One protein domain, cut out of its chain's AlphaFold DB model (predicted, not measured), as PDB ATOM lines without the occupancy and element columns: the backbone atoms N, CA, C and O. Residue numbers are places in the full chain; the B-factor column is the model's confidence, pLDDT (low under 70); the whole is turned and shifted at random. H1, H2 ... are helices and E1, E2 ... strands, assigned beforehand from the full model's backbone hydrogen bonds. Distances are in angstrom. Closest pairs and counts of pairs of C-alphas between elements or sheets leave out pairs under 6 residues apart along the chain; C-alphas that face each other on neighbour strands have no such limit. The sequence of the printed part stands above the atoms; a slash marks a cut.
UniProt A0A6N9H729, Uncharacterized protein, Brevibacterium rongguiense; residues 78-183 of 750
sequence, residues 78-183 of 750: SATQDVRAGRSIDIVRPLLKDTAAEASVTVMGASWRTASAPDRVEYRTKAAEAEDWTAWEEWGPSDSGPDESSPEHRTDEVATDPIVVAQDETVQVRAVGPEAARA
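Overview. This is residues 78 to 183 of the 750 residues of an uncharacterized protein of Brevibacterium rongguiense (UniProt A0A6N9H729). Two small three-stranded sheets, E2-E7-E4 and E5-E3-E6, stand partly face to face as a loose sandwich, with E1 running along one open side, near E3 and E7. E5 and E6 lie one after the other along E3, and residues 147 to 152 stick out. The printed part has 106 residues, in the order E1 E2 H1 E3 E4 E5 E6 E7; both sheets are antiparallel, and the class is mostly strand, though under half of the residues are in named elements. It is only just compact, close to loose, with a radius of gyration of the C-alphas of 15.2 A and spans of 44 by 30 by 23 A.

Arrangement. Start at E1, residues 78 to 84, which pairs with no named strand; its residues 83 to 84 pair with 182 to 183. Its closest C-alphas to E7, residues 169 to 176, are Val 83 and Ala 175, 6.0 A. E7 is the inner strand between E2, residues 88 to 91, with N 91 to O 171 at 2.8 A, and E4, residues 120 to 127, with N 124 to O 172 at 2.9 A. H1, residues 100 to 103, is too short for an O i to N i+4 pair; its one O i to N i+3 pair is within range. E3, residues 104 to 113, has N 163 to O 108 at 2.8 A with E6, residues 163 to 165, and N 112 to O 158 at 2.8 A with E5, residues 157 to 159.

Along the chain. Find C-alpha 78 at (-39.424, -128.770, 34.063), where E1 begins its 20.0 A. E3 runs 30.1 A, E4 24.0 A and E7 22.8 A, to C-alpha 176 at (-28.016, -136.875, 54.063).

Size, cuts and confidence. The C-alphas of Glu 131 and Ser 149 are farthest apart, 47.8 A. The printed part has no cut; E4 to E5 is a long link. Look for pLDDT under 70 at residues 92 to 102 and 167.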
ATOM      1  N   SER A  78     -40.113-128.667  32.770       82.75
ATOM      2  CA  SER A  78     -39.424-128.770  34.063       82.75
ATOM      3  C   SER A  78     -40.272-129.487  35.110       82.75
ATOM      4  O   SER A  78     -41.496-129.371  35.127       82.75
ATOM      5  N   ALA A  79     -39.606-130.229  35.991       84.69
ATOM      6  CA  ALA A  79     -40.223-130.922  37.116       84.69
ATOM      7  C   ALA A  79     -39.346-130.787  38.365       84.69
ATOM      8  O   ALA A  79     -38.117-130.795  38.272       84.69
ATOM      9  N   THR A  80     -39.975-130.691  39.536       87.19
ATOM     10  CA  THR A  80     -39.310-130.547  40.840       87.19
ATOM     11  C   THR A  80     -39.706-131.680  41.779       87.19
ATOM     12  O   THR A  80     -40.889-132.002  41.876       87.19
ATOM     13  N   GLN A  81     -38.738-132.264  42.483       88.44
ATOM     14  CA  GLN A  81     -38.951-133.361  43.432       88.44
ATOM     15  C   GLN A  81     -38.202-133.106  44.746       88.44
ATOM     16  O   GLN A  81     -37.011-132.796  44.727       88.44
ATOM     17  N   ASP A  82     -38.882-133.266  45.885       89.19
ATOM     18  CA  ASP A  82     -38.294-133.041  47.210       89.19
ATOM     19  C   ASP A  82     -37.663-134.309  47.792       89.19
ATOM     20  O   ASP A  82     -38.337-135.286  48.134       89.19
ATOM     21  N   VAL A  83     -36.352-134.253  47.992       89.00
ATOM     22  CA  VAL A  83     -35.546-135.281  48.645       89.00
ATOM     23  C   VAL A  83     -35.514-135.008  50.145       89.00
ATOM     24  O   VAL A  83     -34.976-134.000  50.608       89.00
ATOM     25  N   ARG A  84     -36.092-135.918  50.932       88.25
ATOM     26  CA  ARG A  84     -35.986-135.891  52.398       88.25
ATOM     27  C   ARG A  84     -34.688-136.560  52.841       88.25
ATOM     28  O   ARG A  84     -34.303-137.571  52.261       88.25
ATOM     29  N   ALA A  85     -34.053-136.036  53.888       85.31
ATOM     30  CA  ALA A  85     -32.897-136.683  54.500       85.31
ATOM     31  C   ALA A  85     -33.174-138.165  54.825       85.31
ATOM     32  O   ALA A  85     -34.254-138.518  55.305       85.31
ATOM     33  N   GLY A  86     -32.217-139.042  54.509       77.62
ATOM     34  CA  GLY A  86     -32.371-140.493  54.673       77.62
ATOM     35  C   GLY A  86     -33.284-141.166  53.636       77.62
ATOM     36  O   GLY A  86     -33.602-142.346  53.778       77.62
ATOM     37  N   ARG A  87     -33.708-140.450  52.586       81.44
ATOM     38  CA  ARG A  87     -34.399-141.005  51.413       81.44
ATOM     39  C   ARG A  87     -33.606-140.713  50.141       81.44
ATOM     40  O   ARG A  87     -32.985-139.661  50.007       81.44
ATOM     41  N   SER A  88     -33.676-141.647  49.200       79.38
ATOM     42  CA  SER A  88     -33.278-141.454  47.807       79.38
ATOM     43  C   SER A  88     -34.518-141.357  46.921       79.38
ATOM     44  O   SER A  88     -35.539-141.978  47.226       79.38
ATOM     45  N   ILE A  89     -34.415-140.622  45.818       79.94
ATOM     46  CA  ILE A  89     -35.389-140.636  44.723       79.94
ATOM     47  C   ILE A  89     -34.694-141.030  43.422       79.94
ATOM     48  O   ILE A  89     -33.562-140.612  43.161       79.94
ATOM     49  N   ASP A  90     -35.384-141.827  42.612       77.62
ATOM     50  CA  ASP A  90     -34.951-142.155  41.260       77.62
ATOM     51  C   ASP A  90     -35.429-141.048  40.318       77.62
ATOM     52  O   ASP A  90     -36.627-140.858  40.101       77.62
ATOM     53  N   ILE A  91     -34.483-140.306  39.746       70.69
ATOM     54  CA  ILE A  91     -34.740-139.301  38.717       70.69
ATOM     55  C   ILE A  91     -34.905-140.032  37.380       70.69
ATOM     56  O   ILE A  91     -34.050-140.007  36.492       70.69
ATOM     57  N   VAL A  92     -36.042-140.714  37.248       59.66
ATOM     58  CA  VAL A  92     -36.559-141.159  35.952       59.66
ATOM     59  C   VAL A  92     -36.930-139.904  35.164       59.66
ATOM     60  O   VAL A  92     -37.612-139.018  35.684       59.66
ATOM     61  N   ARG A  93     -36.447-139.792  33.921       61.28
ATOM     62  CA  ARG A  93     -36.631-138.569  33.126       61.28
ATOM     63  C   ARG A  93     -38.122-138.291  32.906       61.28
ATOM     64  O   ARG A  93     -38.847-139.214  32.528       61.28
ATOM     65  N   PRO A  94     -38.581-137.034  33.048       50.88
ATOM     66  CA  PRO A  94     -39.875-136.627  32.526       50.88
ATOM     67  C   PRO A  94     -39.873-136.838  31.009       50.88
ATOM     68  O   PRO A  94     -39.230-136.091  30.270       50.88
ATOM     69  N   LEU A  95     -40.563-137.884  30.555       47.88
ATOM     70  CA  LEU A  95     -40.849-138.070  29.141       47.88
ATOM     71  C   LEU A  95     -41.798-136.948  28.707       47.88
ATOM     72  O   LEU A  95     -42.900-136.815  29.247       47.88
ATOM     73  N   LEU A  96     -41.378-136.170  27.707       50.31
ATOM     74  CA  LEU A  96     -42.327-135.458  26.853       50.31
ATOM     75  C   LEU A  96     -43.312-136.511  26.315       50.31
ATOM     76  O   LEU A  96     -42.904-137.629  26.003       50.31
ATOM     77  N   LYS A  97     -44.614-136.203  26.296       45.69
ATOM     78  CA  LYS A  97     -45.658-137.238  26.147       45.69
ATOM     79  C   LYS A  97     -45.748-137.871  24.753       45.69
ATOM     80  O   LYS A  97     -46.415-138.891  24.611       45.69
ATOM     81  N   ASP A  98     -45.041-137.304  23.782       43.97
ATOM     82  CA  ASP A  98     -44.890-137.811  22.422       43.97
ATOM     83  C   ASP A  98     -43.437-138.245  22.148       43.97
ATOM     84  O   ASP A  98     -42.533-138.042  22.957       43.97
ATOM     85  N   THR A  99     -43.194-138.863  20.991       42.97
ATOM     86  CA  THR A  99     -42.007-139.682  20.654       42.97
ATOM     87  C   THR A  99     -40.639-138.969  20.597       42.97
ATOM     88  O   THR A  99     -39.658-139.558  20.149       42.97
ATOM     89  N   ALA A 100     -40.513-137.742  21.104       50.81
ATOM     90  CA  ALA A 100     -39.283-136.942  21.116       50.81
ATOM     91  C   ALA A 100     -38.207-137.398  22.134       50.81
ATOM     92  O   ALA A 100     -37.157-136.763  22.241       50.81
ATOM     93  N   ALA A 101     -38.441-138.475  22.893       51.88
ATOM     94  CA  ALA A 101     -37.579-138.906  23.999       51.88
ATOM     95  C   ALA A 101     -36.104-139.126  23.595       51.88
ATOM     96  O   ALA A 101     -35.208-138.608  24.262       51.88
ATOM     97  N   GLU A 102     -35.845-139.813  22.476       52.97
ATOM     98  CA  GLU A 102     -34.483-140.071  21.963       52.97
ATOM     99  C   GLU A 102     -33.768-138.802  21.459       52.97
ATOM    100  O   GLU A 102     -32.541-138.764  21.385       52.97
ATOM    101  N   ALA A 103     -34.513-137.733  21.164       72.12
ATOM    102  CA  ALA A 103     -33.979-136.431  20.763       72.12
ATOM    103  C   ALA A 103     -33.872-135.436  21.938       72.12
ATOM    104  O   ALA A 103     -33.479-134.287  21.742       72.12
ATOM    105  N   SER A 104     -34.218-135.836  23.165       78.12
ATOM    106  CA  SER A 104     -34.239-134.931  24.321       78.12
ATOM    107  C   SER A 104     -32.904-134.851  25.073       78.12
ATOM    108  O   SER A 104     -32.106-135.791  25.082       78.12
ATOM    109  N   VAL A 105     -32.680-133.710  25.726       83.38
ATOM    110  CA  VAL A 105     -31.602-133.455  26.693       83.38
ATOM    111  C   VAL A 105     -32.240-133.187  28.051       83.38
ATOM    112  O   VAL A 105     -33.174-132.392  28.124       83.38
ATOM    113  N   THR A 106     -31.709-133.779  29.124       85.94
ATOM    114  CA  THR A 106     -32.082-133.420  30.500       85.94
ATOM    115  C   THR A 106     -30.902-132.770  31.219       85.94
ATOM    116  O   THR A 106     -29.822-133.352  31.333       85.94
ATOM    117  N   VAL A 107     -31.128-131.567  31.740       89.44
ATOM    118  CA  VAL A 107     -30.257-130.890  32.707       89.44
ATOM    119  C   VAL A 107     -30.907-131.000  34.085       89.44
ATOM    120  O   VAL A 107     -32.129-130.891  34.205       89.44
ATOM    121  N   MET A 108     -30.122-131.223  35.134       89.25
ATOM    122  CA  MET A 108     -30.623-131.305  36.509       89.25
ATOM    123  C   MET A 108     -29.784-130.476  37.481       89.25
ATOM    124  O   MET A 108     -28.592-130.276  37.260       89.25
ATOM    125  N   GLY A 109     -30.390-130.040  38.582       91.44
ATOM    126  CA  GLY A 109     -29.702-129.361  39.680       91.44
ATOM    127  C   GLY A 109     -30.517-129.414  40.969       91.44
ATOM    128  O   GLY A 109     -31.751-129.425  40.921       91.44
ATOM    129  N   ALA A 110     -29.852-129.441  42.122       91.88
ATOM    130  CA  ALA A 110     -30.502-129.421  43.432       91.88
ATOM    131  C   ALA A 110     -30.414-128.028  44.075       91.88
ATOM    132  O   ALA A 110     -29.464-127.285  43.830       91.88
ATOM    133  N   SER A 111     -31.390-127.656  44.899       92.19
ATOM    134  CA  SER A 111     -31.266-126.528  45.829       92.19
ATOM    135  C   SER A 111     -31.953-126.810  47.163       92.19
ATOM    136  O   SER A 111     -32.757-127.734  47.290       92.19
ATOM    137  N   TRP A 112     -31.578-126.069  48.201       92.00
ATOM    138  CA  TRP A 112     -32.104-126.209  49.554       92.00
ATOM    139  C   TRP A 112     -32.074-124.877  50.294       92.00
ATOM    140  O   TRP A 112     -31.213-124.028  50.068       92.00
ATOM    141  N   ARG A 113     -33.009-124.698  51.231       90.56
ATOM    142  CA  ARG A 113     -32.998-123.538  52.126       90.56
ATOM    143  C   ARG A 113     -31.915-123.706  53.186       90.56
ATOM    144  O   ARG A 113     -31.775-124.793  53.742       90.56
ATOM    145  N   THR A 114     -31.205-122.635  53.529       87.12
ATOM    146  CA  THR A 114     -30.162-122.655  54.575       87.12
ATOM    147  C   THR A 114     -30.712-123.122  55.927       87.12
ATOM    148  O   THR A 114     -30.079-123.919  56.612       87.12
ATOM    149  N   ALA A 115     -31.944-122.726  56.263       87.19
ATOM    150  CA  ALA A 115     -32.659-123.149  57.471       87.19
ATOM    151  C   ALA A 115     -33.090-124.637  57.497       87.19
ATOM    152  O   ALA A 115     -33.559-125.116  58.526       87.19
ATOM    153  N   SER A 116     -32.962-125.369  56.386       87.38
ATOM    154  CA  SER A 116     -33.291-126.801  56.278       87.38
ATOM    155  C   SER A 116     -32.235-127.576  55.483       87.38
ATOM    156  O   SER A 116     -32.572-128.536  54.780       87.38
ATOM    157  N   ALA A 117     -30.982-127.121  55.534       89.81
ATOM    158  CA  ALA A 117     -29.899-127.680  54.741       89.81
ATOM    159  C   ALA A 117     -29.604-129.142  55.135       89.81
ATOM    160  O   ALA A 117     -29.600-129.461  56.328       89.81
ATOM    161  N   PRO A 118     -29.362-130.040  54.163       90.25
ATOM    162  CA  PRO A 118     -28.735-131.326  54.432       90.25
ATOM    163  C   PRO A 118     -27.246-131.134  54.753       90.25
ATOM    164  O   PRO A 118     -26.635-130.166  54.305       90.25
ATOM    165  N   ASP A 119     -26.656-132.093  55.469       90.69
ATOM    166  CA  ASP A 119     -25.204-132.175  55.679       90.69
ATOM    167  C   ASP A 119     -24.482-132.288  54.327       90.69
ATOM    168  O   ASP A 119     -23.407-131.725  54.145       90.69
ATOM    169  N   ARG A 120     -25.099-133.018  53.381       91.31
ATOM    170  CA  ARG A 120     -24.742-133.061  51.956       91.31
ATOM    171  C   ARG A 120     -25.880-133.608  51.090       91.31
ATOM    172  O   ARG A 120     -26.723-134.387  51.551       91.31
ATOM    173  N   VAL A 121     -25.865-133.248  49.810       91.62
ATOM    174  CA  VAL A 121     -26.611-133.938  48.747       91.62
ATOM    175  C   VAL A 121     -25.634-134.854  48.015       91.62
ATOM    176  O   VAL A 121     -24.480-134.491  47.822       91.62
ATOM    177  N   GLU A 122     -26.072-136.040  47.608       91.81
ATOM    178  CA  GLU A 122     -25.263-136.974  46.814       91.81
ATOM    179  C   GLU A 122     -26.086-137.473  45.618       91.81
ATOM    180  O   GLU A 122     -27.291-137.726  45.753       91.81
ATOM    181  N   TYR A 123     -25.450-137.652  44.460       90.38
ATOM    182  CA  TYR A 123     -26.041-138.317  43.292       90.38
ATOM    183  C   TYR A 123     -25.237-139.563  42.905       90.38
ATOM    184  O   TYR A 123     -24.124-139.786  43.376       90.38
ATOM    185  N   ARG A 124     -25.818-140.390  42.036       88.19
ATOM    186  CA  ARG A 124     -25.113-141.429  41.274       88.19
ATOM    187  C   ARG A 124     -25.840-141.718  39.966       88.19
ATOM    188  O   ARG A 124     -27.068-141.622  39.915       88.19
ATOM    189  N   THR A 125     -25.103-142.089  38.925       85.19
ATOM    190  CA  THR A 125     -25.659-142.487  37.621       85.19
ATOM    191  C   THR A 125     -25.601-144.001  37.402       85.19
ATOM    192  O   THR A 125     -24.828-144.728  38.040       85.19
ATOM    193  N   LYS A 126     -26.446-144.484  36.494       84.06
ATOM    194  CA  LYS A 126     -26.453-145.849  35.965       84.06
ATOM    195  C   LYS A 126     -26.862-145.797  34.494       84.06
ATOM    196  O   LYS A 126     -27.944-145.294  34.191       84.06
ATOM    197  N   ALA A 127     -26.029-146.322  33.598       79.38
ATOM    198  CA  ALA A 127     -26.394-146.517  32.192       79.38
ATOM    199  C   ALA A 127     -27.489-147.593  32.056       79.38
ATOM    200  O   ALA A 127     -27.570-148.506  32.882       79.38
ATOM    201  N   ALA A 128     -28.327-147.496  31.024       71.75
ATOM    202  CA  ALA A 128     -29.478-148.375  30.814       71.75
ATOM    203  C   ALA A 128     -29.103-149.869  30.744       71.75
ATOM    204  O   ALA A 128     -29.830-150.713  31.264       71.75
ATOM    205  N   GLU A 129     -27.959-150.184  30.140       77.62
ATOM    206  CA  GLU A 129     -27.406-151.533  29.999       77.62
ATOM    207  C   GLU A 129     -26.496-151.979  31.160       77.62
ATOM    208  O   GLU A 129     -26.031-153.117  31.163       77.62
ATOM    209  N   ALA A 130     -26.225-151.114  32.144       80.06
ATOM    210  CA  ALA A 130     -25.411-151.466  33.304       80.06
ATOM    211  C   ALA A 130     -26.253-152.175  34.377       80.06
ATOM    212  O   ALA A 130     -27.356-151.743  34.709       80.06
ATOM    213  N   GLU A 131     -25.731-153.247  34.975       81.50
ATOM    214  CA  GLU A 131     -26.383-153.898  36.119       81.50
ATOM    215  C   GLU A 131     -26.217-153.043  37.387       81.50
ATOM    216  O   GLU A 131     -27.209-152.665  38.018       81.50
ATOM    217  N   ASP A 132     -24.982-152.641  37.682       90.00
ATOM    218  CA  ASP A 132     -24.625-151.820  38.839       90.00
ATOM    219  C   ASP A 132     -24.868-150.314  38.653       90.00
ATOM    220  O   ASP A 132     -24.973-149.779  37.548       90.00
ATOM    221  N   TRP A 133     -24.920-149.618  39.788       89.69
ATOM    222  CA  TRP A 133     -24.825-148.162  39.866       89.69
ATOM    223  C   TRP A 133     -23.374-147.723  40.074       89.69
ATOM    224  O   TRP A 133     -22.583-148.435  40.694       89.69
ATOM    225  N   THR A 134     -23.055-146.494  39.670       88.75
ATOM    226  CA  THR A 134     -21.844-145.806  40.147       88.75
ATOM    227  C   THR A 134     -21.858-145.608  41.672       88.75
ATOM    228  O   THR A 134     -22.887-145.756  42.350       88.75
ATOM    229  N   ALA A 135     -20.687-145.290  42.231       91.06
ATOM    230  CA  ALA A 135     -20.571-144.845  43.616       91.06
ATOM    231  C   ALA A 135     -21.363-143.542  43.839       91.06
ATOM    232  O   ALA A 135     -21.666-142.820  42.896       91.06
ATOM    233  N   TRP A 136     -21.691-143.243  45.097       91.19
ATOM    234  CA  TRP A 136     -22.285-141.953  45.447       91.19
ATOM    235  C   TRP A 136     -21.225-140.851  45.363       91.19
ATOM    236  O   TRP A 136     -20.203-140.931  46.044       91.19
ATOM    237  N   GLU A 137     -21.491-139.837  44.547       88.81
ATOM    238  CA  GLU A 137     -20.685-138.625  44.399       88.81
ATOM    239  C   GLU A 137     -21.380-137.469  45.136       88.81
ATOM    240  O   GLU A 137     -22.608-137.345  45.100       88.81
ATOM    241  N   GLU A 138     -20.616-136.639  45.852       88.44
ATOM    242  CA  GLU A 138     -21.175-135.513  46.609       88.44
ATOM    243  C   GLU A 138     -21.490-134.332  45.683       88.44
ATOM    244  O   GLU A 138     -20.627-133.834  44.962       88.44
ATOM    245  N   TRP A 139     -22.732-133.855  45.733       86.81
ATOM    246  CA  TRP A 139     -23.200-132.703  44.970       86.81
ATOM    247  C   TRP A 139     -23.101-131.449  45.840       86.81
ATOM    248  O   TRP A 139     -24.069-131.015  46.471       86.81
ATOM    249  N   GLY A 140     -21.886-130.911  45.921       80.62
ATOM    250  CA  GLY A 140     -21.583-129.749  46.749       80.62
ATOM    251  C   GLY A 140     -22.349-128.476  46.343       80.62
ATOM    252  O   GLY A 140     -22.891-128.386  45.233       80.62
ATOM    253  N   PRO A 141     -22.382-127.459  47.226       80.69
ATOM    254  CA  PRO A 141     -22.793-126.110  46.861       80.69
ATOM    255  C   PRO A 141     -22.029-125.621  45.629       80.69
ATOM    256  O   PRO A 141     -20.817-125.806  45.533       80.69
ATOM    257  N   SER A 142     -22.731-124.959  44.716       79.50
ATOM    258  CA  SER A 142     -22.123-124.347  43.541       79.50
ATOM    259  C   SER A 142     -21.080-123.305  43.932       79.50
ATOM    260  O   SER A 142     -21.356-122.390  44.714       79.50
ATOM    261  N   ASP A 143     -19.902-123.403  43.322       75.56
ATOM    262  CA  ASP A 143     -18.862-122.379  43.419       75.56
ATOM    263  C   ASP A 143     -19.167-121.120  42.601       75.56
ATOM    264  O   ASP A 143     -18.580-120.060  42.838       75.56
ATOM    265  N   SER A 144     -20.082-121.248  41.644       82.12
ATOM    266  CA  SER A 144     -20.407-120.254  40.640       82.12
ATOM    267  C   SER A 144     -21.673-119.494  41.024       82.12
ATOM    268  O   SER A 144     -22.679-120.060  41.457       82.12
ATOM    269  N   GLY A 145     -21.642-118.172  40.867       88.44
ATOM    270  CA  GLY A 145     -22.814-117.354  41.146       88.44
ATOM    271  C   GLY A 145     -22.591-115.851  41.114       88.44
ATOM    272  O   GLY A 145     -21.478-115.390  40.830       88.44
ATOM    273  N   PRO A 146     -23.659-115.081  41.387       90.00
ATOM    274  CA  PRO A 146     -23.602-113.629  41.467       90.00
ATOM    275  C   PRO A 146     -22.699-113.168  42.613       90.00
ATOM    276  O   PRO A 146     -22.522-113.867  43.615       90.00
ATOM    277  N   ASP A 147     -22.149-111.961  42.484       88.81
ATOM    278  CA  ASP A 147     -21.499-111.280  43.608       88.81
ATOM    279  C   ASP A 147     -22.543-111.011  44.710       88.81
ATOM    280  O   ASP A 147     -23.682-110.664  44.401       88.81
ATOM    281  N   GLU A 148     -22.158-111.091  45.990       85.75
ATOM    282  CA  GLU A 148     -23.036-110.848  47.160       85.75
ATOM    283  C   GLU A 148     -23.753-109.472  47.166       85.75
ATOM    284  O   GLU A 148     -24.621-109.226  47.999       85.75
ATOM    285  N   SER A 149     -23.369-108.544  46.284       82.75
ATOM    286  CA  SER A 149     -24.015-107.235  46.098       82.75
ATOM    287  C   SER A 149     -24.957-107.159  44.885       82.75
ATOM    288  O   SER A 149     -25.435-106.069  44.576       82.75
ATOM    289  N   SER A 150     -25.159-108.252  44.140       86.31
ATOM    290  CA  SER A 150     -26.107-108.300  43.015       86.31
ATOM    291  C   SER A 150     -27.545-108.419  43.537       86.31
ATOM    292  O   SER A 150     -27.773-109.205  44.459       86.31
ATOM    293  N   PRO A 151     -28.538-107.737  42.934       83.62
ATOM    294  CA  PRO A 151     -29.954-107.931  43.262       83.62
ATOM    295  C   PRO A 151     -30.467-109.372  43.092       83.62
ATOM    296  O   PRO A 151     -31.498-109.713  43.663       83.62
ATOM    297  N   GLU A 152     -29.771-110.217  42.324       87.69
ATOM    298  CA  GLU A 152     -30.134-111.630  42.117       87.69
ATOM    299  C   GLU A 152     -29.508-112.593  43.152       87.69
ATOM    300  O   GLU A 152     -29.753-113.800  43.110       87.69
ATOM    301  N   HIS A 153     -28.666-112.093  44.063       87.12
ATOM    302  CA  HIS A 153     -28.019-112.917  45.081       87.12
ATOM    303  C   HIS A 153     -29.004-113.284  46.205       87.12
ATOM    304  O   HIS A 153     -29.542-112.412  46.886       87.12
ATOM    305  N   ARG A 154     -29.203-114.589  46.431       84.00
ATOM    306  CA  ARG A 154     -30.013-115.138  47.530       84.00
ATOM    307  C   ARG A 154     -29.121-115.610  48.677       84.00
ATOM    308  O   ARG A 154     -28.113-116.268  48.441       84.00
ATOM    309  N   THR A 155     -29.529-115.313  49.909       81.56
ATOM    310  CA  THR A 155     -28.832-115.715  51.148       81.56
ATOM    311  C   THR A 155     -29.573-116.802  51.935       81.56
ATOM    312  O   THR A 155     -29.003-117.411  52.840       81.56
ATOM    313  N   ASP A 156     -30.839-117.072  51.601       83.81
ATOM    314  CA  ASP A 156     -31.685-118.095  52.226       83.81
ATOM    315  C   ASP A 156     -31.717-119.426  51.453       83.81
ATOM    316  O   ASP A 156     -32.258-120.409  51.962       83.81
ATOM    317  N   GLU A 157     -31.121-119.477  50.259       85.56
ATOM    318  CA  GLU A 157     -31.070-120.641  49.369       85.56
ATOM    319  C   GLU A 157     -29.632-120.953  48.930       85.56
ATOM    320  O   GLU A 157     -28.885-120.074  48.503       85.56
ATOM    321  N   VAL A 158     -29.267-122.232  48.996       87.00
ATOM    322  CA  VAL A 158     -28.034-122.803  48.439       87.00
ATOM    323  C   VAL A 158     -28.420-123.744  47.305       87.00
ATOM    324  O   VAL A 158     -29.433-124.434  47.382       87.00
ATOM    325  N   ALA A 159     -27.625-123.775  46.240       89.44
ATOM    326  CA  ALA A 159     -27.900-124.562  45.044       89.44
ATOM    327  C   ALA A 159     -26.610-125.149  44.468       89.44
ATOM    328  O   ALA A 159     -25.539-124.568  44.649       89.44
ATOM    329  N   THR A 160     -26.719-126.283  43.782       89.75
ATOM    330  CA  THR A 160     -25.609-126.961  43.100       89.75
ATOM    331  C   THR A 160     -25.343-126.346  41.727       89.75
ATOM    332  O   THR A 160     -26.121-125.527  41.229       89.75
ATOM    333  N   ASP A 161     -24.253-126.750  41.077       87.62
ATOM    334  CA  ASP A 161     -24.113-126.519  39.639       87.62
ATOM    335  C   ASP A 161     -24.965-127.515  38.830       87.62
ATOM    336  O   ASP A 161     -25.195-128.647  39.285       87.62
ATOM    337  N   PRO A 162     -25.486-127.101  37.656       89.75
ATOM    338  CA  PRO A 162     -26.312-127.953  36.815       89.75
ATOM    339  C   PRO A 162     -25.484-129.028  36.100       89.75
ATOM    340  O   PRO A 162     -24.483-128.733  35.443       89.75
ATOM    341  N   ILE A 163     -25.962-130.270  36.169       87.56
ATOM    342  CA  ILE A 163     -25.372-131.447  35.523       87.56
ATOM    343  C   ILE A 163     -26.163-131.793  34.258       87.56
ATOM    344  O   ILE A 163     -27.391-131.913  34.293       87.56
ATOM    345  N   VAL A 164     -25.456-132.005  33.145       86.44
ATOM    346  CA  VAL A 164     -26.019-132.598  31.918       86.44
ATOM    347  C   VAL A 164     -26.046-134.124  32.047       86.44
ATOM    348  O   VAL A 164     -24.987-134.757  32.089       86.44
ATOM    349  N   VAL A 165     -27.246-134.709  32.082       80.19
ATOM    350  CA  VAL A 165     -27.471-136.165  32.174       80.19
ATOM    351  C   VAL A 165     -27.324-136.804  30.789       80.19
ATOM    352  O   VAL A 165     -27.824-136.251  29.805       80.19
ATOM    353  N   ALA A 166     -26.656-137.957  30.676       72.50
ATOM    354  CA  ALA A 166     -26.534-138.649  29.391       72.50
ATOM    355  C   ALA A 166     -27.862-139.293  28.934       72.50
ATOM    356  O   ALA A 166     -28.756-139.577  29.731       72.50
ATOM    357  N   GLN A 167     -28.001-139.530  27.625       67.75
ATOM    358  CA  GLN A 167     -29.248-140.037  27.026       67.75
ATOM    359  C   GLN A 167     -29.544-141.516  27.323       67.75
ATOM    360  O   GLN A 167     -30.678-141.963  27.149       67.75
ATOM    361  N   ASP A 168     -28.577-142.246  27.855       70.75
ATOM    362  CA  ASP A 168     -28.628-143.632  28.321       70.75
ATOM    363  C   ASP A 168     -28.652-143.743  29.860       70.75
ATOM    364  O   ASP A 168     -28.981-144.799  30.391       70.75
ATOM    365  N   GLU A 169     -28.385-142.663  30.603       75.00
ATOM    366  CA  GLU A 169     -28.299-142.698  32.070       75.00
ATOM    367  C   GLU A 169     -29.634-142.468  32.796       75.00
ATOM    368  O   GLU A 169     -30.422-141.575  32.465       75.00
ATOM    369  N   THR A 170     -29.840-143.236  33.865       80.25
ATOM    370  CA  THR A 170     -30.740-142.916  34.982       80.25
ATOM    371  C   THR A 170     -29.910-142.327  36.122       80.25
ATOM    372  O   THR A 170     -28.779-142.760  36.349       80.25
ATOM    373  N   VAL A 171     -30.464-141.367  36.863       85.25
ATOM    374  CA  VAL A 171     -29.813-140.774  38.043       85.25
ATOM    375  C   VAL A 171     -30.612-141.117  39.293       85.25
ATOM    376  O   VAL A 171     -31.839-141.064  39.277       85.25
ATOM    377  N   GLN A 172     -29.931-141.415  40.395       89.19
ATOM    378  CA  GLN A 172     -30.529-141.446  41.728       89.19
ATOM    379  C   GLN A 172     -29.908-140.334  42.577       89.19
ATOM    380  O   GLN A 172     -28.691-140.157  42.566       89.19
ATOM    381  N   VAL A 173     -30.733-139.592  43.317       91.00
ATOM    382  CA  VAL A 173     -30.291-138.506  44.212       91.00
ATOM    383  C   VAL A 173     -30.755-138.803  45.634       91.00
ATOM    384  O   VAL A 173     -31.873-139.285  45.833       91.00
ATOM    385  N   ARG A 174     -29.922-138.514  46.637       92.00
ATOM    386  CA  ARG A 174     -30.293-138.581  48.059       92.00
ATOM    387  C   ARG A 174     -29.811-137.353  48.827       92.00
ATOM    388  O   ARG A 174     -28.824-136.721  48.460       92.00
ATOM    389  N   ALA A 175     -30.498-137.056  49.923       92.19
ATOM    390  CA  ALA A 175     -30.070-136.073  50.909       92.19
ATOM    391  C   ALA A 175     -29.630-136.803  52.184       92.19
ATOM    392  O   ALA A 175     -30.305-137.733  52.640       92.19
ATOM    393  N   VAL A 176     -28.519-136.374  52.777       90.56
ATOM    394  CA  VAL A 176     -28.016-136.875  54.063       90.56
ATOM    395  C   VAL A 176     -28.024-135.723  55.058       90.56
ATOM    396  O   VAL A 176     -27.577-134.632  54.729       90.56
ATOM    397  N   GLY A 177     -28.571-135.942  56.252       90.88
ATOM    398  CA  GLY A 177     -28.688-134.910  57.279       90.88
ATOM    399  C   GLY A 177     -29.737-135.232  58.344       90.88
ATOM    400  O   GLY A 177     -30.257-136.353  58.370       90.88
ATOM    401  N   PRO A 178     -30.075-134.265  59.216       88.06
ATOM    402  CA  PRO A 178     -31.119-134.425  60.227       88.06
ATOM    403  C   PRO A 178     -32.507-134.606  59.590       88.06
ATOM    404  O   PRO A 178     -32.751-134.166  58.469       88.06
ATOM    405  N   GLU A 179     -33.463-135.191  60.322       86.12
ATOM    406  CA  GLU A 179     -34.796-135.544  59.790       86.12
ATOM    407  C   GLU A 179     -35.556-134.359  59.162       86.12
ATOM    408  O   GLU A 179     -36.360-134.551  58.246       86.12
ATOM    409  N   ALA A 180     -35.291-133.125  59.599       86.25
ATOM    410  CA  ALA A 180     -35.881-131.911  59.037       86.25
ATOM    411  C   ALA A 180     -35.316-131.510  57.657       86.25
ATOM    412  O   ALA A 180     -36.001-130.801  56.921       86.25
ATOM    413  N   ALA A 181     -34.113-131.957  57.282       90.50
ATOM    414  CA  ALA A 181     -33.385-131.449  56.120       90.50
ATOM    415  C   ALA A 181     -33.966-131.903  54.768       90.50
ATOM    416  O   ALA A 181     -34.404-133.050  54.601       90.50
ATOM    417  N   ARG A 182     -33.983-130.991  53.791       90.31
ATOM    418  CA  ARG A 182     -34.616-131.170  52.472       90.31
ATOM    419  C   ARG A 182     -33.733-130.600  51.369       90.31
ATOM    420  O   ARG A 182     -33.172-129.525  51.551       90.31
ATOM    421  N   ALA A 183     -33.706-131.264  50.219       91.81
ATOM    422  CA  ALA A 183     -33.215-130.692  48.968       91.81
ATOM    423  C   ALA A 183     -34.256-130.893  47.861       91.81
ATOM    424  O   ALA A 183     -34.779-131.993  47.700       91.81
TER     425      ALA A 183